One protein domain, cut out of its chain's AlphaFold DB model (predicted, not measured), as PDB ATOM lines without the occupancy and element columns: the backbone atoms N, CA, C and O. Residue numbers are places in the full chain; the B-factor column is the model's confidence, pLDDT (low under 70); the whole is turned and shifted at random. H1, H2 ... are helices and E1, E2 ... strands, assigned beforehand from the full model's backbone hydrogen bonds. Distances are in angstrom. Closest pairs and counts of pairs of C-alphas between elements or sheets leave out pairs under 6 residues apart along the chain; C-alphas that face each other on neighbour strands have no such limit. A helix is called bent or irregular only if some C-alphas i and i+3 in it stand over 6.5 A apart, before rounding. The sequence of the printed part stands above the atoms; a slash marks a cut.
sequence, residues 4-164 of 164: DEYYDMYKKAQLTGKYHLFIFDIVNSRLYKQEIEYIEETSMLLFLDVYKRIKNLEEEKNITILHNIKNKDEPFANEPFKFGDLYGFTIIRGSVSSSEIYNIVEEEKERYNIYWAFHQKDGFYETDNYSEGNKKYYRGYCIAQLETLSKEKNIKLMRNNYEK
ATOM      1  N   ASP A   4      36.412  13.505  -4.386       87.38
ATOM      2  CA  ASP A   4      35.986  13.366  -5.782       87.38
ATOM      3  C   ASP A   4      35.405  11.977  -6.061       87.38
ATOM      4  O   ASP A   4      34.320  11.868  -6.628       87.38
ATOM      5  N   GLU A   5      36.063  10.918  -5.574       86.75
ATOM      6  CA  GLU A   5      35.553   9.544  -5.672       86.75
ATOM      7  C   GLU A   5      34.171   9.425  -5.018       86.75
ATOM      8  O   GLU A   5      33.244   8.842  -5.579       86.75
ATOM      9  N   TYR A   6      34.016  10.028  -3.841       87.62
ATOM     10  CA  TYR A   6      32.754  10.065  -3.120       87.62
ATOM     11  C   TYR A   6      31.660  10.812  -3.895       87.62
ATOM     12  O   TYR A   6      30.524  10.341  -4.006       87.62
ATOM     13  N   TYR A   7      31.990  11.978  -4.448       89.25
ATOM     14  CA  TYR A   7      31.037  12.804  -5.177       89.25
ATOM     15  C   TYR A   7      30.607  12.149  -6.498       89.25
ATOM     16  O   TYR A   7      29.439  12.239  -6.890       89.25
ATOM     17  N   ASP A   8      31.508  11.418  -7.150       93.81
ATOM     18  CA  ASP A   8      31.187  10.610  -8.323       93.81
ATOM     19  C   ASP A   8      30.258   9.441  -7.973       93.81
ATOM     20  O   ASP A   8      29.288   9.185  -8.697       93.81
ATOM     21  N   MET A   9      30.471   8.784  -6.826       95.75
ATOM     22  CA  MET A   9      29.534   7.782  -6.308       95.75
ATOM     23  C   MET A   9      28.158   8.391  -6.021       95.75
ATOM     24  O   MET A   9      27.148   7.805  -6.415       95.75
ATOM     25  N   TYR A  10      28.101   9.584  -5.420       96.06
ATOM     26  CA  TYR A  10      26.848  10.312  -5.203       96.06
ATOM     27  C   TYR A  10      26.113  10.588  -6.522       96.06
ATOM     28  O   TYR A  10      24.934  10.244  -6.644       96.06
ATOM     29  N   LYS A  11      26.795  11.165  -7.526       96.50
ATOM     30  CA  LYS A  11      26.216  11.465  -8.850       96.50
ATOM     31  C   LYS A  11      25.679  10.214  -9.526       96.50
ATOM     32  O   LYS A  11      24.559  10.219 -10.034       96.50
ATOM     33  N   LYS A  12      26.468   9.137  -9.517       97.25
ATOM     34  CA  LYS A  12      26.061   7.847 -10.071       97.25
ATOM     35  C   LYS A  12      24.819   7.324  -9.354       97.25
ATOM     36  O   LYS A  12      23.847   6.961 -10.012       97.25
ATOM     37  N   ALA A  13      24.810   7.357  -8.024       97.31
ATOM     38  CA  ALA A  13      23.669   6.917  -7.235       97.31
ATOM     39  C   ALA A  13      22.413   7.748  -7.516       97.31
ATOM     40  O   ALA A  13      21.331   7.175  -7.559       97.31
ATOM     41  N   GLN A  14      22.527   9.046  -7.821       97.69
ATOM     42  CA  GLN A  14      21.353   9.834  -8.217       97.69
ATOM     43  C   GLN A  14      20.691   9.304  -9.501       97.69
ATOM     44  O   GLN A  14      19.484   9.443  -9.687       97.69
ATOM     45  N   LEU A  15      21.461   8.642 -10.366       96.81
ATOM     46  CA  LEU A  15      20.963   8.034 -11.595       96.81
ATOM     47  C   LEU A  15      20.517   6.586 -11.392       96.81
ATOM     48  O   LEU A  15      19.476   6.208 -11.925       96.81
ATOM     49  N   THR A  16      21.228   5.780 -10.597       96.31
ATOM     50  CA  THR A  16      21.037   4.312 -10.534       96.31
ATOM     51  C   THR A  16      20.718   3.747  -9.152       96.31
ATOM     52  O   THR A  16      20.440   2.557  -9.038       96.31
ATOM     53  N   GLY A  17      20.738   4.572  -8.106       96.75
ATOM     54  CA  GLY A  17      20.463   4.166  -6.731       96.75
ATOM     55  C   GLY A  17      19.094   3.510  -6.607       96.75
ATOM     56  O   GLY A  17      18.141   3.915  -7.274       96.75
ATOM     57  N   LYS A  18      19.009   2.471  -5.777       96.81
ATOM     58  CA  LYS A  18      17.796   1.666  -5.580       96.81
ATOM     59  C   LYS A  18      16.881   2.255  -4.510       96.81
ATOM     60  O   LYS A  18      15.670   2.045  -4.538       96.81
ATOM     61  N   TYR A  19      17.474   2.966  -3.566       97.62
ATOM     62  CA  TYR A  19      16.810   3.451  -2.372       97.62
ATOM     63  C   TYR A  19      16.747   4.965  -2.407       97.62
ATOM     64  O   TYR A  19      17.692   5.610  -2.857       97.62
ATOM     65  N   HIS A  20      15.629   5.517  -1.956       98.19
ATOM     66  CA  HIS A  20      15.338   6.941  -1.965       98.19
ATOM     67  C   HIS A  20      15.193   7.410  -0.525       98.19
ATOM     68  O   HIS A  20      14.247   7.050   0.172       98.19
ATOM     69  N   LEU A  21      16.195   8.151  -0.076       98.06
ATOM     70  CA  LEU A  21      16.323   8.667   1.274       98.06
ATOM     71  C   LEU A  21      15.739  10.076   1.336       98.06
ATOM     72  O   LEU A  21      16.070  10.913   0.495       98.06
ATOM     73  N   PHE A  22      14.942  10.334   2.366       98.44
ATOM     74  CA  PHE A  22      14.425  11.649   2.718       98.44
ATOM     75  C   PHE A  22      15.001  12.065   4.064       98.44
ATOM     76  O   PHE A  22      15.006  11.267   5.002       98.44
ATOM     77  N   ILE A  23      15.472  13.307   4.156       97.94
ATOM     78  CA  ILE A  23      15.961  13.895   5.400       97.94
ATOM     79  C   ILE A  23      15.252  15.209   5.722       97.94
ATOM     80  O   ILE A  23      14.874  15.966   4.822       97.94
ATOM     81  N   PHE A  24      15.132  15.479   7.018       97.81
ATOM     82  CA  PHE A  24      14.475  16.641   7.597       97.81
ATOM     83  C   PHE A  24      15.267  17.097   8.826       97.81
ATOM     84  O   PHE A  24      15.295  16.414   9.842       97.81
ATOM     85  N   ASP A  25      15.932  18.239   8.726       96.31
ATOM     86  CA  ASP A  25      16.789  18.812   9.768       96.31
ATOM     87  C   ASP A  25      16.124  20.059  10.346       96.31
ATOM     88  O   ASP A  25      15.718  20.943   9.591       96.31
ATOM     89  N   ILE A  26      15.954  20.137  11.665       95.44
ATOM     90  CA  ILE A  26      15.246  21.266  12.284       95.44
ATOM     91  C   ILE A  26      16.048  22.556  12.098       95.44
ATOM     92  O   ILE A  26      17.167  22.713  12.591       95.44
ATOM     93  N   VAL A  27      15.432  23.537  11.440       93.69
ATOM     94  CA  VAL A  27      16.060  24.836  11.201       93.69
ATOM     95  C   VAL A  27      16.300  25.535  12.534       93.69
ATOM     96  O   VAL A  27      15.368  25.771  13.297       93.69
ATOM     97  N   ASN A  28      17.548  25.932  12.786       89.19
ATOM     98  CA  ASN A  28      17.943  26.674  13.984       89.19
ATOM     99  C   ASN A  28      17.560  25.986  15.312       89.19
ATOM    100  O   ASN A  28      17.295  26.680  16.293       89.19
ATOM    101  N   SER A  29      17.591  24.649  15.374       87.94
ATOM    102  CA  SER A  29      17.318  23.840  16.581       87.94
ATOM    103  C   SER A  29      17.927  24.415  17.874       87.94
ATOM    104  O   SER A  29      17.282  24.485  18.919       87.94
ATOM    105  N   ARG A  30      19.157  24.938  17.789       85.69
ATOM    106  CA  ARG A  30      19.913  25.559  18.895       85.69
ATOM    107  C   ARG A  30      19.267  26.801  19.515       85.69
ATOM    108  O   ARG A  30      19.709  27.207  20.590       85.69
ATOM    109  N   LEU A  31      18.307  27.444  18.846       89.19
ATOM    110  CA  LEU A  31      17.568  28.588  19.390       89.19
ATOM    111  C   LEU A  31      16.460  28.144  20.349       89.19
ATOM    112  O   LEU A  31      16.120  28.890  21.263       89.19
ATOM    113  N   TYR A  32      15.974  26.911  20.222       86.81
ATOM    114  CA  TYR A  32      14.868  26.374  21.012       86.81
ATOM    115  C   TYR A  32      15.322  25.670  22.295       86.81
ATOM    116  O   TYR A  32      14.728  24.685  22.716       86.81
ATOM    117  N   LYS A  33      16.390  26.144  22.951       84.44
ATOM    118  CA  LYS A  33      16.990  25.439  24.106       84.44
ATOM    119  C   LYS A  33      16.001  25.120  25.231       84.44
ATOM    120  O   LYS A  33      16.199  24.136  25.930       84.44
ATOM    121  N   GLN A  34      14.989  25.963  25.427       88.94
ATOM    122  CA  GLN A  34      13.984  25.795  26.483       88.94
ATOM    123  C   GLN A  34      12.855  24.827  26.090       88.94
ATOM    124  O   GLN A  34      12.156  24.337  26.965       88.94
ATOM    125  N   GLU A  35      12.700  24.539  24.797       91.69
ATOM    126  CA  GLU A  35      11.622  23.717  24.232       91.69
ATOM    127  C   GLU A  35      12.168  22.480  23.503       91.69
ATOM    128  O   GLU A  35      11.418  21.772  22.838       91.69
ATOM    129  N   ILE A  36      13.476  22.212  23.600       90.81
ATOM    130  CA  ILE A  36      14.149  21.212  22.764       90.81
ATOM    131  C   ILE A  36      13.571  19.809  22.962       90.81
ATOM    132  O   ILE A  36      13.377  19.097  21.986       90.81
ATOM    133  N   GLU A  37      13.223  19.442  24.195       91.44
ATOM    134  CA  GLU A  37      12.599  18.153  24.507       91.44
ATOM    135  C   GLU A  37      11.228  18.028  23.828       91.44
ATOM    136  O   GLU A  37      10.991  17.082  23.082       91.44
ATOM    137  N   TYR A  38      10.376  19.049  23.969       94.00
ATOM    138  CA  TYR A  38       9.069  19.104  23.313       94.00
ATOM    139  C   TYR A  38       9.180  19.029  21.783       94.00
ATOM    140  O   TYR A  38       8.438  18.285  21.134       94.00
ATOM    141  N   ILE A  39      10.119  19.774  21.199       94.38
ATOM    142  CA  ILE A  39      10.377  19.776  19.757       94.38
ATOM    143  C   ILE A  39      10.838  18.402  19.285       94.38
ATOM    144  O   ILE A  39      10.355  17.905  18.264       94.38
ATOM    145  N   GLU A  40      11.764  17.781  20.011       92.81
ATOM    146  CA  GLU A  40      12.312  16.482  19.651       92.81
ATOM    147  C   GLU A  40      11.262  15.368  19.728       92.81
ATOM    148  O   GLU A  40      11.195  14.537  18.816       92.81
ATOM    149  N   GLU A  41      10.443  15.358  20.783       93.88
ATOM    150  CA  GLU A  41       9.354  14.399  20.978       93.88
ATOM    151  C   GLU A  41       8.267  14.569  19.918       93.88
ATOM    152  O   GLU A  41       7.894  13.607  19.243       93.88
ATOM    153  N   THR A  42       7.806  15.804  19.711       96.25
ATOM    154  CA  THR A  42       6.754  16.116  18.739       96.25
ATOM    155  C   THR A  42       7.216  15.814  17.316       96.25
ATOM    156  O   THR A  42       6.465  15.239  16.531       96.25
ATOM    157  N   SER A  43       8.474  16.118  16.985       96.69
ATOM    158  CA  SER A  43       9.048  15.767  15.680       96.69
ATOM    159  C   SER A  43       9.188  14.252  15.515       96.69
ATOM    160  O   SER A  43       8.918  13.725  14.440       96.69
ATOM    161  N   MET A  44       9.549  13.514  16.571       95.69
ATOM    162  CA  MET A  44       9.591  12.053  16.492       95.69
ATOM    163  C   MET A  44       8.194  11.463  16.249       95.69
ATOM    164  O   MET A  44       8.043  10.587  15.399       95.69
ATOM    165  N   LEU A  45       7.168  11.962  16.947       97.06
ATOM    166  CA  LEU A  45       5.777  11.552  16.735       97.06
ATOM    167  C   LEU A  45       5.295  11.871  15.315       97.06
ATOM    168  O   LEU A  45       4.718  10.999  14.665       97.06
ATOM    169  N   LEU A  46       5.617  13.067  14.809       98.00
ATOM    170  CA  LEU A  46       5.375  13.460  13.420       98.00
ATOM    171  C   LEU A  46       5.930  12.412  12.447       98.00
ATOM    172  O   LEU A  46       5.186  11.877  11.629       98.00
ATOM    173  N   PHE A  47       7.224  12.086  12.531       97.94
ATOM    174  CA  PHE A  47       7.837  11.171  11.564       97.94
ATOM    175  C   PHE A  47       7.385   9.719  11.734       97.94
ATOM    176  O   PHE A  47       7.301   8.995  10.741       97.94
ATOM    177  N   LEU A  48       7.031   9.291  12.950       97.25
ATOM    178  CA  LEU A  48       6.387   7.994  13.166       97.25
ATOM    179  C   LEU A  48       5.034   7.914  12.454       97.25
ATOM    180  O   LEU A  48       4.731   6.887  11.846       97.25
ATOM    181  N   ASP A  49       4.230   8.974  12.495       98.19
ATOM    182  CA  ASP A  49       2.923   8.986  11.838       98.19
ATOM    183  C   ASP A  49       3.023   9.157  10.320       98.19
ATOM    184  O   ASP A  49       2.304   8.467   9.596       98.19
ATOM    185  N   VAL A  50       3.982   9.945   9.821       98.31
ATOM    186  CA  VAL A  50       4.353   9.962   8.392       98.31
ATOM    187  C   VAL A  50       4.689   8.546   7.923       98.31
ATOM    188  O   VAL A  50       4.156   8.075   6.919       98.31
ATOM    189  N   TYR A  51       5.531   7.830   8.672       97.06
ATOM    190  CA  TYR A  51       5.939   6.470   8.326       97.06
ATOM    191  C   TYR A  51       4.756   5.488   8.323       97.06
ATOM    192  O   TYR A  51       4.608   4.702   7.386       97.06
ATOM    193  N   LYS A  52       3.861   5.568   9.321       97.56
ATOM    194  CA  LYS A  52       2.608   4.788   9.343       97.56
ATOM    195  C   LYS A  52       1.714   5.115   8.152       97.56
ATOM    196  O   LYS A  52       1.136   4.214   7.556       97.56
ATOM    197  N   ARG A  53       1.605   6.385   7.772       98.00
ATOM    198  CA  ARG A  53       0.771   6.800   6.645       98.00
ATOM    199  C   ARG A  53       1.311   6.285   5.313       98.00
ATOM    200  O   ARG A  53       0.536   5.817   4.485       98.00
ATOM    201  N   ILE A  54       2.631   6.273   5.140       97.94
ATOM    202  CA  ILE A  54       3.277   5.622   3.992       97.94
ATOM    203  C   ILE A  54       3.033   4.105   4.020       97.94
ATOM    204  O   ILE A  54       2.798   3.505   2.973       97.94
ATOM    205  N   LYS A  55       3.042   3.474   5.201       97.06
ATOM    206  CA  LYS A  55       2.712   2.049   5.335       97.06
ATOM    207  C   LYS A  55       1.277   1.747   4.895       97.06
ATOM    208  O   LYS A  55       1.077   0.814   4.123       97.06
ATOM    209  N   ASN A  56       0.310   2.562   5.316       97.88
ATOM    210  CA  ASN A  56      -1.082   2.441   4.880       97.88
ATOM    211  C   ASN A  56      -1.197   2.604   3.356       97.88
ATOM    212  O   ASN A  56      -1.874   1.821   2.702       97.88
ATOM    213  N   LEU A  57      -0.466   3.559   2.773       97.12
ATOM    214  CA  LEU A  57      -0.415   3.758   1.322       97.12
ATOM    215  C   LEU A  57       0.141   2.531   0.576       97.12
ATOM    216  O   LEU A  57      -0.315   2.209  -0.520       97.12
ATOM    217  N   GLU A  58       1.129   1.849   1.157       97.44
ATOM    218  CA  GLU A  58       1.687   0.593   0.634       97.44
ATOM    219  C   GLU A  58       0.637  -0.526   0.625       97.44
ATOM    220  O   GLU A  58       0.535  -1.262  -0.359       97.44
ATOM    221  N   GLU A  59      -0.188  -0.611   1.671       97.19
ATOM    222  CA  GLU A  59      -1.303  -1.560   1.760       97.19
ATOM    223  C   GLU A  59      -2.423  -1.221   0.764       97.19
ATOM    224  O   GLU A  59      -2.890  -2.101   0.041       97.19
ATOM    225  N   GLU A  60      -2.799   0.056   0.652       96.88
ATOM    226  CA  GLU A  60      -3.831   0.546  -0.273       96.88
ATOM    227  C   GLU A  60      -3.456   0.326  -1.742       96.88
ATOM    228  O   GLU A  60      -4.279  -0.114  -2.547       96.88
ATOM    229  N   LYS A  61      -2.203   0.626  -2.107       95.62
ATOM    230  CA  LYS A  61      -1.696   0.462  -3.477       95.62
ATOM    231  C   LYS A  61      -1.236  -0.969  -3.772       95.62
ATOM    232  O   LYS A  61      -0.985  -1.280  -4.936       95.62
ATOM    233  N   ASN A  62      -1.122  -1.827  -2.756       96.56
ATOM    234  CA  ASN A  62      -0.562  -3.178  -2.845       96.56
ATOM    235  C   ASN A  62       0.823  -3.205  -3.531       96.56
ATOM    236  O   ASN A  62       1.096  -4.020  -4.416       96.56
ATOM    237  N   ILE A  63       1.698  -2.273  -3.140       96.62
ATOM    238  CA  ILE A  63       3.083  -2.161  -3.624       96.62
ATOM    239  C   ILE A  63       4.026  -1.966  -2.442       96.62
ATOM    240  O   ILE A  63       3.673  -1.306  -1.476       96.62
ATOM    241  N   THR A  64       5.258  -2.465  -2.528       97.19
ATOM    242  CA  THR A  64       6.278  -2.167  -1.511       97.19
ATOM    243  C   THR A  64       6.828  -0.755  -1.703       97.19
ATOM    244  O   THR A  64       7.454  -0.461  -2.724       97.19
ATOM    245  N   ILE A  65       6.623   0.098  -0.704       97.50
ATOM    246  CA  ILE A  65       7.114   1.474  -0.641       97.50
ATOM    247  C   ILE A  65       8.247   1.561   0.370       97.50
ATOM    248  O   ILE A  65       9.326   2.042   0.034       97.50
ATOM    249  N   LEU A  66       8.036   1.088   1.597       96.69
ATOM    250  CA  LEU A  66       9.007   1.264   2.673       96.69
ATOM    251  C   LEU A  66      10.203   0.328   2.492       96.69
ATOM    252  O   LEU A  66      10.061  -0.865   2.211       96.69
ATOM    253  N   HIS A  67      11.407   0.871   2.661       94.69
ATOM    254  CA  HIS A  67      12.617   0.062   2.625       94.69
ATOM    255  C   HIS A  67      12.836  -0.641   3.969       94.69
ATOM    256  O   HIS A  67      12.753  -0.029   5.028       94.69
ATOM    257  N   ASN A  68      13.146  -1.937   3.923       88.31
ATOM    258  CA  ASN A  68      13.437  -2.733   5.110       88.31
ATOM    259  C   ASN A  68      14.948  -2.966   5.223       88.31
ATOM    260  O   ASN A  68      15.522  -3.778   4.483       88.31
ATOM    261  N   ILE A  69      15.584  -2.256   6.154       85.56
ATOM    262  CA  ILE A  69      17.016  -2.378   6.423       85.56
ATOM    263  C   ILE A  69      17.270  -3.699   7.149       85.56
ATOM    264  O   ILE A  69      16.830  -3.926   8.273       85.56
ATOM    265  N   LYS A  70      18.005  -4.598   6.490       77.50
ATOM    266  CA  LYS A  70      18.253  -5.950   7.013       77.50
ATOM    267  C   LYS A  70      19.292  -5.991   8.131       77.50
ATOM    268  O   LYS A  70      19.228  -6.885   8.969       77.50
ATOM    269  N   ASN A  71      20.255  -5.071   8.121       75.88
ATOM    270  CA  ASN A  71      21.338  -5.045   9.097       75.88
ATOM    271  C   ASN A  71      20.997  -4.079  10.237       75.88
ATOM    272  O   ASN A  71      21.172  -2.874  10.091       75.88
ATOM    273  N   LYS A  72      20.482  -4.610  11.352       73.56
ATOM    274  CA  LYS A  72      20.034  -3.807  12.503       73.56
ATOM    275  C   LYS A  72      21.174  -3.204  13.325       73.56
ATOM    276  O   LYS A  72      20.919  -2.296  14.109       73.56
ATOM    277  N   ASP A  73      22.398  -3.688  13.130       74.56
ATOM    278  CA  ASP A  73      23.579  -3.222  13.858       74.56
ATOM    279  C   ASP A  73      24.212  -1.973  13.214       74.56
ATOM    280  O   ASP A  73      25.130  -1.374  13.774       74.56
ATOM    281  N   GLU A  74      23.729  -1.559  12.037       72.12
ATOM    282  CA  GLU A  74      24.191  -0.347  11.361       72.12
ATOM    283  C   GLU A  74      23.575   0.914  11.991       72.12
ATOM    284  O   GLU A  74      22.387   0.929  12.347       72.12
ATOM    285  N   PRO A  75      24.337   2.018  12.086       68.88
ATOM    286  CA  PRO A  75      23.766   3.299  12.462       68.88
ATOM    287  C   PRO A  75      22.622   3.651  11.504       68.88
ATOM    288  O   PRO A  75      22.706   3.443  10.292       68.88
ATOM    289  N   PHE A  76      21.536   4.179  12.072       78.31
ATOM    290  CA  PHE A  76      20.303   4.537  11.363       78.31
ATOM    291  C   PHE A  76      19.457   3.351  10.867       78.31
ATOM    292  O   PHE A  76      18.518   3.579  10.111       78.31
ATOM    293  N   ALA A  77      19.728   2.102  11.260       81.00
ATOM    294  CA  ALA A  77      18.949   0.947  10.790       81.00
ATOM    295  C   ALA A  77      17.462   0.951  11.206       81.00
ATOM    296  O   ALA A  77      16.651   0.257  10.592       81.00
ATOM    297  N   ASN A  78      17.099   1.727  12.231       86.12
ATOM    298  CA  ASN A  78      15.709   1.937  12.627       86.12
ATOM    299  C   ASN A  78      15.066   3.000  11.733       86.12
ATOM    300  O   ASN A  78      15.608   4.093  11.611       86.12
ATOM    301  N   GLU A  79      13.915   2.681  11.147       90.94
ATOM    302  CA  GLU A  79      13.147   3.580  10.283       90.94
ATOM    303  C   GLU A  79      11.791   3.915  10.939       90.94
ATOM    304  O   GLU A  79      11.111   2.990  11.399       90.94
ATOM    305  N   PRO A  80      11.375   5.195  10.995       95.19
ATOM    306  CA  PRO A  80      12.175   6.383  10.679       95.19
ATOM    307  C   PRO A  80      13.345   6.545  11.667       95.19
ATOM    308  O   PRO A  80      13.256   6.127  12.824       95.19
ATOM    309  N   PHE A  81      14.443   7.156  11.219       94.31
ATOM    310  CA  PHE A  81      15.616   7.404  12.061       94.31
ATOM    311  C   PHE A  81      15.645   8.834  12.611       94.31
ATOM    312  O   PHE A  81      15.091   9.762  12.022       94.31
ATOM    313  N   LYS A  82      16.373   9.001  13.721       94.00
ATOM    314  CA  LYS A  82      16.744  10.288  14.323       94.00
ATOM    315  C   LYS A  82      18.253  10.324  14.587       94.00
ATOM    316  O   LYS A  82      18.818   9.340  15.070       94.00
ATOM    317  N   PHE A  83      18.889  11.460  14.316       91.38
ATOM    318  CA  PHE A  83      20.283  11.758  14.644       91.38
ATOM    319  C   PHE A  83      20.437  13.222  15.063       91.38
ATOM    320  O   PHE A  83      20.512  14.110  14.222       91.38
ATOM    321  N   GLY A  84      20.464  13.487  16.370       90.00
ATOM    322  CA  GLY A  84      20.358  14.863  16.862       90.00
ATOM    323  C   GLY A  84      19.016  15.476  16.453       90.00
ATOM    324  O   GLY A  84      17.968  14.915  16.768       90.00
ATOM    325  N   ASP A  85      19.069  16.590  15.727       92.56
ATOM    326  CA  ASP A  85      17.937  17.324  15.152       92.56
ATOM    327  C   ASP A  85      17.590  16.915  13.705       92.56
ATOM    328  O   ASP A  85      16.695  17.502  13.090       92.56
ATOM    329  N   LEU A  86      18.277  15.899  13.175       95.44
ATOM    330  CA  LEU A  86      18.035  15.312  11.863       95.44
ATOM    331  C   LEU A  86      17.113  14.097  11.971       95.44
ATOM    332  O   LEU A  86      17.374  13.159  12.723       95.44
ATOM    333  N   TYR A  87      16.085  14.074  11.138       97.44
ATOM    334  CA  TYR A  87      15.153  12.970  10.973       97.44
ATOM    335  C   TYR A  87      15.191  12.478   9.536       97.44
ATOM    336  O   TYR A  87      15.544  13.222   8.618       97.44
ATOM    337  N   GLY A  88      14.788  11.237   9.313       97.06
ATOM    338  CA  GLY A  88      14.635  10.753   7.955       97.06
ATOM    339  C   GLY A  88      14.046   9.365   7.862       97.06
ATOM    340  O   GLY A  88      13.811   8.688   8.863       97.06
ATOM    341  N   PHE A  89      13.794   8.963   6.625       97.50
ATOM    342  CA  PHE A  89      13.347   7.622   6.294       97.50
ATOM    343  C   PHE A  89      13.679   7.268   4.849       97.50
ATOM    344  O   PHE A  89      13.998   8.136   4.030       97.50
ATOM    345  N   THR A  90      13.586   5.979   4.533       97.81
ATOM    346  CA  THR A  90      13.891   5.458   3.201       97.81
ATOM    347  C   THR A  90      12.692   4.760   2.568       97.81
ATOM    348  O   THR A  90      12.044   3.916   3.187       97.81
ATOM    349  N   ILE A  91      12.465   5.035   1.283       98.00
ATOM    350  CA  ILE A  91      11.546   4.275   0.430       98.00
ATOM    351  C   ILE A  91      12.299   3.579  -0.712       98.00
ATOM    352  O   ILE A  91      13.443   3.905  -1.046       98.00
ATOM    353  N   ILE A  92      11.639   2.628  -1.363       98.06
ATOM    354  CA  ILE A  92      12.095   2.044  -2.621       98.06
ATOM    355  C   ILE A  92      11.956   3.093  -3.726       98.06
ATOM    356  O   ILE A  92      10.896   3.700  -3.894       98.06
ATOM    357  N   ARG A  93      13.015   3.313  -4.508       97.75
ATOM    358  CA  ARG A  93      12.999   4.311  -5.581       97.75
ATOM    359  C   ARG A  93      11.850   4.072  -6.556       97.75
ATOM    360  O   ARG A  93      11.677   2.969  -7.068       97.75
ATOM    361  N   GLY A  94      11.126   5.147  -6.860       96.81
ATOM    362  CA  GLY A  94      10.036   5.139  -7.835       96.81
ATOM    363  C   GLY A  94       8.740   4.504  -7.329       96.81
ATOM    364  O   GLY A  94       7.784   4.451  -8.093       96.81
ATOM    365  N   SER A  95       8.685   4.050  -6.072       97.75
ATOM    366  CA  SER A  95       7.442   3.556  -5.460       97.75
ATOM    367  C   SER A  95       6.443   4.687  -5.188       97.75
ATOM    368  O   SER A  95       5.241   4.509  -5.363       97.75
ATOM    369  N   VAL A  96       6.950   5.864  -4.807       97.12
ATOM    370  CA  VAL A  96       6.196   7.094  -4.541       97.12
ATOM    371  C   VAL A  96       7.033   8.296  -4.990       97.12
ATOM    372  O   VAL A  96       8.264   8.248  -4.969       97.12
ATOM    373  N   SER A  97       6.378   9.372  -5.433       97.56
ATOM    374  CA  SER A  97       7.061  10.612  -5.830       97.56
ATOM    375  C   SER A  97       7.524  11.429  -4.617       97.56
ATOM    376  O   SER A  97       6.845  11.451  -3.592       97.56
ATOM    377  N   SER A  98       8.626  12.184  -4.737       97.56
ATOM    378  CA  SER A  98       9.079  13.072  -3.651       97.56
ATOM    379  C   SER A  98       8.009  14.088  -3.245       97.56
ATOM    380  O   SER A  98       7.853  14.367  -2.063       97.56
ATOM    381  N   SER A  99       7.242  14.614  -4.206       97.75
ATOM    382  CA  SER A  99       6.138  15.543  -3.934       97.75
ATOM    383  C   SER A  99       5.048  14.925  -3.063       97.75
ATOM    384  O   SER A  99       4.556  15.584  -2.158       97.75
ATOM    385  N   GLU A 100       4.690  13.661  -3.300       97.75
ATOM    386  CA  GLU A 100       3.682  12.964  -2.494       97.75
ATOM    387  C   GLU A 100       4.189  12.732  -1.064       97.75
ATOM    388  O   GLU A 100       3.451  12.969  -0.112       97.75
ATOM    389  N   ILE A 101       5.470  12.387  -0.899       98.19
ATOM    390  CA  ILE A 101       6.099  12.282   0.424       98.19
ATOM    391  C   ILE A 101       6.110  13.630   1.155       98.19
ATOM    392  O   ILE A 101       5.729  13.694   2.322       98.19
ATOM    393  N   TYR A 102       6.516  14.712   0.489       98.06
ATOM    394  CA  TYR A 102       6.544  16.038   1.110       98.06
ATOM    395  C   TYR A 102       5.150  16.544   1.480       98.06
ATOM    396  O   TYR A 102       5.001  17.150   2.537       98.06
ATOM    397  N   ASN A 103       4.133  16.248   0.671       98.31
ATOM    398  CA  ASN A 103       2.750  16.579   1.008       98.31
ATOM    399  C   ASN A 103       2.286  15.826   2.260       98.31
ATOM    400  O   ASN A 103       1.721  16.444   3.151       98.31
ATOM    401  N   ILE A 104       2.590  14.524   2.374       98.38
ATOM    402  CA  ILE A 104       2.293  13.759   3.596       98.38
ATOM    403  C   ILE A 104       2.957  14.418   4.809       98.38
ATOM    404  O   ILE A 104       2.304  14.613   5.826       98.38
ATOM    405  N   VAL A 105       4.237  14.790   4.711       98.31
ATOM    406  CA  VAL A 105       4.946  15.443   5.824       98.31
ATOM    407  C   VAL A 105       4.295  16.770   6.208       98.31
ATOM    408  O   VAL A 105       4.120  17.017   7.399       98.31
ATOM    409  N   GLU A 106       3.917  17.604   5.239       98.00
ATOM    410  CA  GLU A 106       3.293  18.900   5.527       98.00
ATOM    411  C   GLU A 106       1.905  18.738   6.157       98.00
ATOM    412  O   GLU A 106       1.617  19.376   7.164       98.00
ATOM    413  N   GLU A 107       1.075  17.826   5.652       98.19
ATOM    414  CA  GLU A 107      -0.245  17.551   6.232       98.19
ATOM    415  C   GLU A 107      -0.148  17.026   7.674       98.19
ATOM    416  O   GLU A 107      -0.932  17.401   8.549       98.19
ATOM    417  N   GLU A 108       0.830  16.163   7.955       98.00
ATOM    418  CA  GLU A 108       1.068  15.673   9.312       98.00
ATOM    419  C   GLU A 108       1.609  16.795  10.213       98.00
ATOM    420  O   GLU A 108       1.182  16.935  11.360       98.00
ATOM    421  N   LYS A 109       2.488  17.655   9.691       97.69
ATOM    422  CA  LYS A 109       3.008  18.826  10.405       97.69
ATOM    423  C   LYS A 109       1.893  19.813  10.768       97.69
ATOM    424  O   LYS A 109       1.865  20.298  11.901       97.69
ATOM    425  N   GLU A 110       0.960  20.065   9.848       97.25
ATOM    426  CA  GLU A 110      -0.250  20.858  10.089       97.25
ATOM    427  C   GLU A 110      -1.124  20.220  11.178       97.25
ATOM    428  O   GLU A 110      -1.550  20.913  12.104       97.25
ATOM    429  N   ARG A 111      -1.326  18.893  11.143       97.00
ATOM    430  CA  ARG A 111      -2.099  18.169  12.172       97.00
ATOM    431  C   ARG A 111      -1.501  18.316  13.570       97.00
ATOM    432  O   ARG A 111      -2.243  18.456  14.541       97.00
ATOM    433  N   TYR A 112      -0.175  18.278  13.674       94.69
ATOM    434  CA  TYR A 112       0.548  18.465  14.933       94.69
ATOM    435  C   TYR A 112       0.703  19.940  15.341       94.69
ATOM    436  O   TYR A 112       1.220  20.211  16.425       94.69
ATOM    437  N   ASN A 113       0.250  20.893  14.514       94.88
ATOM    438  CA  ASN A 113       0.421  22.334  14.722       94.88
ATOM    439  C   ASN A 113       1.893  22.726  14.980       94.88
ATOM    440  O   ASN A 113       2.210  23.539  15.851       94.88
ATOM    441  N   ILE A 114       2.811  22.105  14.234       93.88
ATOM    442  CA  ILE A 114       4.252  22.321  14.377       93.88
ATOM    443  C   ILE A 114       4.647  23.644  13.719       93.88
ATOM    444  O   ILE A 114       4.520  23.824  12.507       93.88
ATOM    445  N   TYR A 115       5.189  24.558  14.523       93.44
ATOM    446  CA  TYR A 115       5.566  25.899  14.074       93.44
ATOM    447  C   TYR A 115       7.033  26.021  13.625       93.44
ATOM    448  O   TYR A 115       7.396  27.015  12.993       93.44
ATOM    449  N   TRP A 116       7.899  25.050  13.939       94.19
ATOM    450  CA  TRP A 116       9.287  25.059  13.468       94.19
ATOM    451  C   TRP A 116       9.401  24.566  12.022       94.19
ATOM    452  O   TRP A 116       8.556  23.840  11.493       94.19
ATOM    453  N   ALA A 117      10.465  25.006  11.354       94.56
ATOM    454  CA  ALA A 117      10.757  24.644   9.975       94.56
ATOM    455  C   ALA A 117      11.776  23.501   9.904       94.56
ATOM    456  O   ALA A 117      12.586  23.319  10.814       94.56
ATOM    457  N   PHE A 118      11.785  22.800   8.770       95.88
ATOM    458  CA  PHE A 118      12.787  21.789   8.449       95.88
ATOM    459  C   PHE A 118      13.570  22.181   7.191       95.88
ATOM    460  O   PHE A 118      12.994  22.577   6.174       95.88
ATOM    461  N   HIS A 119      14.891  22.036   7.227       96.31
ATOM    462  CA  HIS A 119      15.686  21.835   6.028       96.31
ATOM    463  C   HIS A 119      15.399  20.436   5.503       96.31
ATOM    464  O   HIS A 119      15.731  19.446   6.147       96.31
ATOM    465  N   GLN A 120      14.792  20.357   4.324       96.25
ATOM    466  CA  GLN A 120      14.446  19.086   3.704       96.25
ATOM    467  C   GLN A 120      15.261  18.838   2.443       96.25
ATOM    468  O   GLN A 120      15.522  19.752   1.650       96.25
ATOM    469  N   LYS A 121      15.667  17.585   2.256       97.56
ATOM    470  CA  LYS A 121      16.350  17.134   1.048       97.56
ATOM    471  C   LYS A 121      16.141  15.642   0.863       97.56
ATOM    472  O   LYS A 121      16.005  14.902   1.831       97.56
ATOM    473  N   ASP A 122      16.127  15.209  -0.383       98.38
ATOM    474  CA  ASP A 122      16.062  13.810  -0.757       98.38
ATOM    475  C   ASP A 122      17.167  13.450  -1.754       98.38
ATOM    476  O   ASP A 122      17.767  14.309  -2.411       98.38
ATOM    477  N   GLY A 123      17.458  12.157  -1.840       98.06
ATOM    478  CA  GLY A 123      18.397  11.621  -2.813       98.06
ATOM    479  C   GLY A 123      18.487  10.110  -2.771       98.06
ATOM    480  O   GLY A 123      17.880   9.440  -1.935       98.06
ATOM    481  N   PHE A 124      19.255   9.565  -3.704       98.44
ATOM    482  CA  PHE A 124      19.320   8.126  -3.917       98.44
ATOM    483  C   PHE A 124      20.631   7.512  -3.427       98.44
ATOM    484  O   PHE A 124      21.690   8.137  -3.513       98.44
ATOM    485  N   TYR A 125      20.562   6.265  -2.958       97.56
ATOM    486  CA  TYR A 125      21.722   5.465  -2.560       97.56
ATOM    487  C   TYR A 125      21.580   3.987  -2.967       97.56
ATOM    488  O   TYR A 125      20.538   3.552  -3.471       97.56
ATOM    489  N   GLU A 126      22.662   3.218  -2.828       96.56
ATOM    490  CA  GLU A 126      22.793   1.868  -3.396       96.56
ATOM    491  C   GLU A 126      22.878   0.750  -2.348       96.56
ATOM    492  O   GLU A 126      22.449  -0.369  -2.635       96.56
ATOM    493  N   THR A 127      23.440   1.006  -1.161       93.94
ATOM    494  CA  THR A 127      23.636  -0.031  -0.131       93.94
ATOM    495  C   THR A 127      23.464   0.487   1.296       93.94
ATOM    496  O   THR A 127      23.844   1.613   1.613       93.94
ATOM    497  N   ASP A 128      22.932  -0.368   2.169       92.75
ATOM    498  CA  ASP A 128      22.897  -0.153   3.623       92.75
ATOM    499  C   ASP A 128      24.111  -0.765   4.336       92.75
ATOM    500  O   ASP A 128      24.216  -0.663   5.549       92.75
ATOM    501  N   ASN A 129      24.998  -1.460   3.617       90.94
ATOM    502  CA  ASN A 129      26.140  -2.141   4.216       90.94
ATOM    503  C   ASN A 129      27.390  -1.267   4.101       90.94
ATOM    504  O   ASN A 129      27.902  -1.067   2.993       90.94
ATOM    505  N   TYR A 130      27.915  -0.796   5.234       89.56
ATOM    506  CA  TYR A 130      29.097   0.064   5.248       89.56
ATOM    507  C   TYR A 130      30.316  -0.594   4.585       89.56
ATOM    508  O   TYR A 130      31.081   0.067   3.882       89.56
ATOM    509  N   SER A 131      30.468  -1.917   4.719       90.38
ATOM    510  CA  SER A 131      31.585  -2.655   4.107       90.38
ATOM    511  C   SER A 131      31.575  -2.646   2.570       90.38
ATOM    512  O   SER A 131      32.613  -2.866   1.948       90.38
ATOM    513  N   GLU A 132      30.431  -2.348   1.944       91.19
ATOM    514  CA  GLU A 132      30.309  -2.154   0.494       91.19
ATOM    515  C   GLU A 132      30.480  -0.686   0.069       91.19
ATOM    516  O   GLU A 132      30.466  -0.388  -1.128       91.19
ATOM    517  N   GLY A 133      30.654   0.231   1.026       87.56
ATOM    518  CA  GLY A 133      30.669   1.676   0.813       87.56
ATOM    519  C   GLY A 133      31.781   2.169  -0.112       87.56
ATOM    520  O   GLY A 133      31.671   3.254  -0.662       87.56
ATOM    521  N   ASN A 134      32.835   1.378  -0.330       88.88
ATOM    522  CA  ASN A 134      33.895   1.674  -1.297       88.88
ATOM    523  C   ASN A 134      33.549   1.305  -2.750       88.88
ATOM    524  O   ASN A 134      34.316   1.618  -3.656       88.88
ATOM    525  N   LYS A 135      32.433   0.607  -2.975       92.62
ATOM    526  CA  LYS A 135      31.983   0.131  -4.294       92.62
ATOM    527  C   LYS A 135      30.593   0.639  -4.656       92.62
ATOM    528  O   LYS A 135      30.303   0.834  -5.834       92.62
ATOM    529  N   LYS A 136      29.735   0.803  -3.651       94.88
ATOM    530  CA  LYS A 136      28.345   1.243  -3.767       94.88
ATOM    531  C   LYS A 136      28.121   2.436  -2.856       94.88
ATOM    532  O   LYS A 136      28.662   2.477  -1.754       94.88
ATOM    533  N   TYR A 137      27.313   3.394  -3.292       96.19
ATOM    534  CA  TYR A 137      27.013   4.567  -2.483       96.19
ATOM    535  C   TYR A 137      26.202   4.176  -1.241       96.19
ATOM    536  O   TYR A 137      25.041   3.762  -1.334       96.19
ATOM    537  N   TYR A 138      26.857   4.249  -0.083       94.75
ATOM    538  CA  TYR A 138      26.322   3.828   1.209       94.75
ATOM    539  C   TYR A 138      25.323   4.844   1.779       94.75
ATOM    540  O   TYR A 138      25.451   6.052   1.578       94.75
ATOM    541  N   ARG A 139      24.335   4.362   2.533       94.69
ATOM    542  CA  ARG A 139      23.290   5.189   3.145       94.69
ATOM    543  C   ARG A 139      23.830   6.315   4.028       94.69
ATOM    544  O   ARG A 139      23.399   7.451   3.872       94.69
ATOM    545  N   GLY A 140      24.795   6.035   4.906       93.19
ATOM    546  CA  GLY A 140      25.373   7.057   5.791       93.19
ATOM    547  C   GLY A 140      26.102   8.172   5.033       93.19
ATOM    548  O   GLY A 140      26.037   9.333   5.424       93.19
ATOM    549  N   TYR A 141      26.717   7.840   3.894       94.00
ATOM    550  CA  TYR A 141      27.278   8.828   2.968       94.00
ATOM    551  C   TYR A 141      26.166   9.697   2.376       94.00
ATOM    552  O   TYR A 141      26.221  10.922   2.431       94.00
ATOM    553  N   CYS A 142      25.086   9.067   1.907       95.88
ATOM    554  CA  CYS A 142      23.920   9.793   1.416       95.88
ATOM    555  C   CYS A 142      23.375  10.788   2.451       95.88
ATOM    556  O   CYS A 142      23.214  11.957   2.116       95.88
ATOM    557  N   ILE A 143      23.191  10.366   3.708       95.50
ATOM    558  CA  ILE A 143      22.723  11.232   4.804       95.50
ATOM    559  C   ILE A 143      23.607  12.486   4.929       95.50
ATOM    560  O   ILE A 143      23.094  13.600   4.835       95.50
ATOM    561  N   ALA A 144      24.928  12.319   5.050       93.69
ATOM    562  CA  ALA A 144      25.864  13.436   5.214       93.69
ATOM    563  C   ALA A 144      25.870  14.402   4.010       93.69
ATOM    564  O   ALA A 144      25.906  15.628   4.173       93.69
ATOM    565  N   GLN A 145      25.799  13.867   2.784       95.31
ATOM    566  CA  GLN A 145      25.719  14.697   1.579       95.31
ATOM    567  C   GLN A 145      24.413  15.492   1.528       95.31
ATOM    568  O   GLN A 145      24.430  16.680   1.210       95.31
ATOM    569  N   LEU A 146      23.281  14.848   1.815       96.06
ATOM    570  CA  LEU A 146      21.980  15.508   1.778       96.06
ATOM    571  C   LEU A 146      21.877  16.592   2.848       96.06
ATOM    572  O   LEU A 146      21.341  17.658   2.552       96.06
ATOM    573  N   GLU A 147      22.422  16.359   4.044       94.81
ATOM    574  CA  GLU A 147      22.456  17.353   5.120       94.81
ATOM    575  C   GLU A 147      23.237  18.605   4.694       94.81
ATOM    576  O   GLU A 147      22.782  19.734   4.875       94.81
ATOM    577  N   THR A 148      24.385  18.411   4.039       93.12
ATOM    578  CA  THR A 148      25.170  19.520   3.478       93.12
ATOM    579  C   THR A 148      24.349  20.291   2.436       93.12
ATOM    580  O   THR A 148      24.205  21.513   2.517       93.12
ATOM    581  N   LEU A 149      23.739  19.575   1.484       93.44
ATOM    582  CA  LEU A 149      22.956  20.167   0.396       93.44
ATOM    583  C   LEU A 149      21.665  20.854   0.872       93.44
ATOM    584  O   LEU A 149      21.211  21.804   0.229       93.44
ATOM    585  N   SER A 150      21.051  20.393   1.965       93.38
ATOM    586  CA  SER A 150      19.829  20.994   2.517       93.38
ATOM    587  C   SER A 150      20.108  22.382   3.112       93.38
ATOM    588  O   SER A 150      19.263  23.278   3.020       93.38
ATOM    589  N   LYS A 151      21.329  22.594   3.623       89.44
ATOM    590  CA  LYS A 151      21.795  23.835   4.266       89.44
ATOM    591  C   LYS A 151      22.465  24.821   3.287       89.44
ATOM    592  O   LYS A 151      22.548  26.018   3.574       89.44
ATOM    593  N   GLU A 152      22.883  24.385   2.094       82.88
ATOM    594  CA  GLU A 152      23.619  25.213   1.114       82.88
ATOM    595  C   GLU A 152      22.880  26.477   0.626       82.88
ATOM    596  O   GLU A 152      23.526  27.496   0.350       82.88
ATOM    597  N   LYS A 153      21.537  26.470   0.555       59.06
ATOM    598  CA  LYS A 153      20.765  27.679   0.192       59.06
ATOM    599  C   LYS A 153      20.964  28.821   1.198       59.06
ATOM    600  O   LYS A 153      21.019  29.978   0.787       59.06
ATOM    601  N   ASN A 154      21.161  28.509   2.479       51.06
ATOM    602  CA  ASN A 154      21.404  29.508   3.522       51.06
ATOM    603  C   ASN A 154      22.849  30.025   3.526       51.06
ATOM    604  O   ASN A 154      23.083  31.194   3.828       51.06
ATOM    605  N   ILE A 155      23.818  29.199   3.121       49.53
ATOM    606  CA  ILE A 155      25.239  29.582   3.080       49.53
ATOM    607  C   ILE A 155      25.507  30.607   1.967       49.53
ATOM    608  O   ILE A 155      26.243  31.571   2.185       49.53
ATOM    609  N   LYS A 156      24.883  30.457   0.788       42.94
ATOM    610  CA  LYS A 156      25.013  31.446  -0.303       42.94
ATOM    611  C   LYS A 156      24.376  32.796   0.044       42.94
ATOM    612  O   LYS A 156      24.947  33.831  -0.288       42.94
ATOM    613  N   LEU A 157      23.236  32.796   0.739       43.56
ATOM    614  CA  LEU A 157      22.581  34.025   1.207       43.56
ATOM    615  C   LEU A 157      23.416  34.760   2.264       43.56
ATOM    616  O   LEU A 157      23.536  35.979   2.200       43.56
ATOM    617  N   MET A 158      24.042  34.028   3.190       42.78
ATOM    618  CA  MET A 158      24.947  34.618   4.181       42.78
ATOM    619  C   MET A 158      26.188  35.230   3.523       42.78
ATOM    620  O   MET A 158      26.516  36.371   3.824       42.78
ATOM    621  N   ARG A 159      26.844  34.538   2.579       42.69
ATOM    622  CA  ARG A 159      28.042  35.061   1.888       42.69
ATOM    623  C   ARG A 159      27.776  36.365   1.127       42.69
ATOM    624  O   ARG A 159      28.545  37.306   1.267       42.69
ATOM    625  N   ASN A 160      26.644  36.469   0.431       42.81
ATOM    626  CA  ASN A 160      26.279  37.686  -0.304       42.81
ATOM    627  C   ASN A 160      25.969  38.898   0.599       42.81
ATOM    628  O   ASN A 160      25.999  40.029   0.123       42.81
ATOM    629  N   ASN A 161      25.654  38.676   1.879       43.97
ATOM    630  CA  ASN A 161      25.390  39.747   2.845       43.97
ATOM    631  C   ASN A 161      26.654  40.234   3.573       43.97
ATOM    632  O   ASN A 161      26.597  41.280   4.209       43.97
ATOM    633  N   TYR A 162      27.772  39.508   3.477       45.38
ATOM    634  CA  TYR A 162      29.081  39.938   3.994       45.38
ATOM    635  C   TYR A 162      29.995  40.532   2.906       45.38
ATOM    636  O   TYR A 162      31.071  41.029   3.224       45.38
ATOM    637  N   GLU A 163      29.575  40.495   1.638       45.75
ATOM    638  CA  GLU A 163      30.273  41.108   0.492       45.75
ATOM    639  C   GLU A 163      29.630  42.440   0.035       45.75
ATOM    640  O   GLU A 163      29.883  42.908  -1.076       45.75
ATOM    641  N   LYS A 164      28.803  43.065   0.883       39.41
ATOM    642  CA  LYS A 164      28.275  44.430   0.712       39.41
ATOM    643  C   LYS A 164      28.688  45.309   1.881       39.41
ATOM    644  O   LYS A 164      28.905  46.511   1.627       39.41
TER     645      LYS A 164
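This is residues 4 to 164 of the 164 residues of an uncharacterized protein of Tenericutes bacterium (UniProt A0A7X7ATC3). A twisted sheet of four strands is the middle of three layers, with H2 and H3 over one face and H4a over the other. H1 stands beside edge strand E4, and residues 155 to 164 stick out as a tail. The 161 printed residues include, in order, H1 E1 H2 E2 E3 H3 E4 H4; the sheet is antiparallel, order E2 E3 E1 E4, and the class mixed. The whole is compact, radius of gyration of the C-alphas 16.4 A, spanning 43 by 40 by 29 A.

E1 is residues 19 to 26, 23.1 A; E2, 81 to 83; E3, 86 to 92; E4, 118 to 125. H1, residues 4 to 16, begins at C-alpha 4 (35.986, 13.366, -5.782). H2 is residues 36 to 61, 37.0 A; H3, 98 to 111. H4, residues 139 to 162, one helix by its hydrogen bonds, is bent, C-alphas 150 and 153 being 7.1 A apart; its arms are H4a, 139 to 150, and H4b, 153 to 162, ending at C-alpha 162 (29.081, 39.938, 3.994).

Within hydrogen-bond range are N 23 and O 121 of E1 and E4, 2.9 A, N 22 and O 89 of E1 and E3, 2.9 A, and N 83 and O 86 of hairpin E2 and E3, 2.8 A. E1, H2, E2 and E3, H3, E4 are split strand-helix-strand units, another strand between their two, with right-handed crossovers. H2 and H3 touch, closest C-alphas Val 50 and Val 105, 6.1 A. H4a's height over the sheet is 7.6 A. Every O i to N i+4 pair is within hydrogen-bond range in H1, H2, H3 and H4a; in H4b, 5 of 6.

The printed part has no cut; links H2 to E2 and E4 to H4 are long. Residues 75 and 153 to 164 have pLDDT under 70.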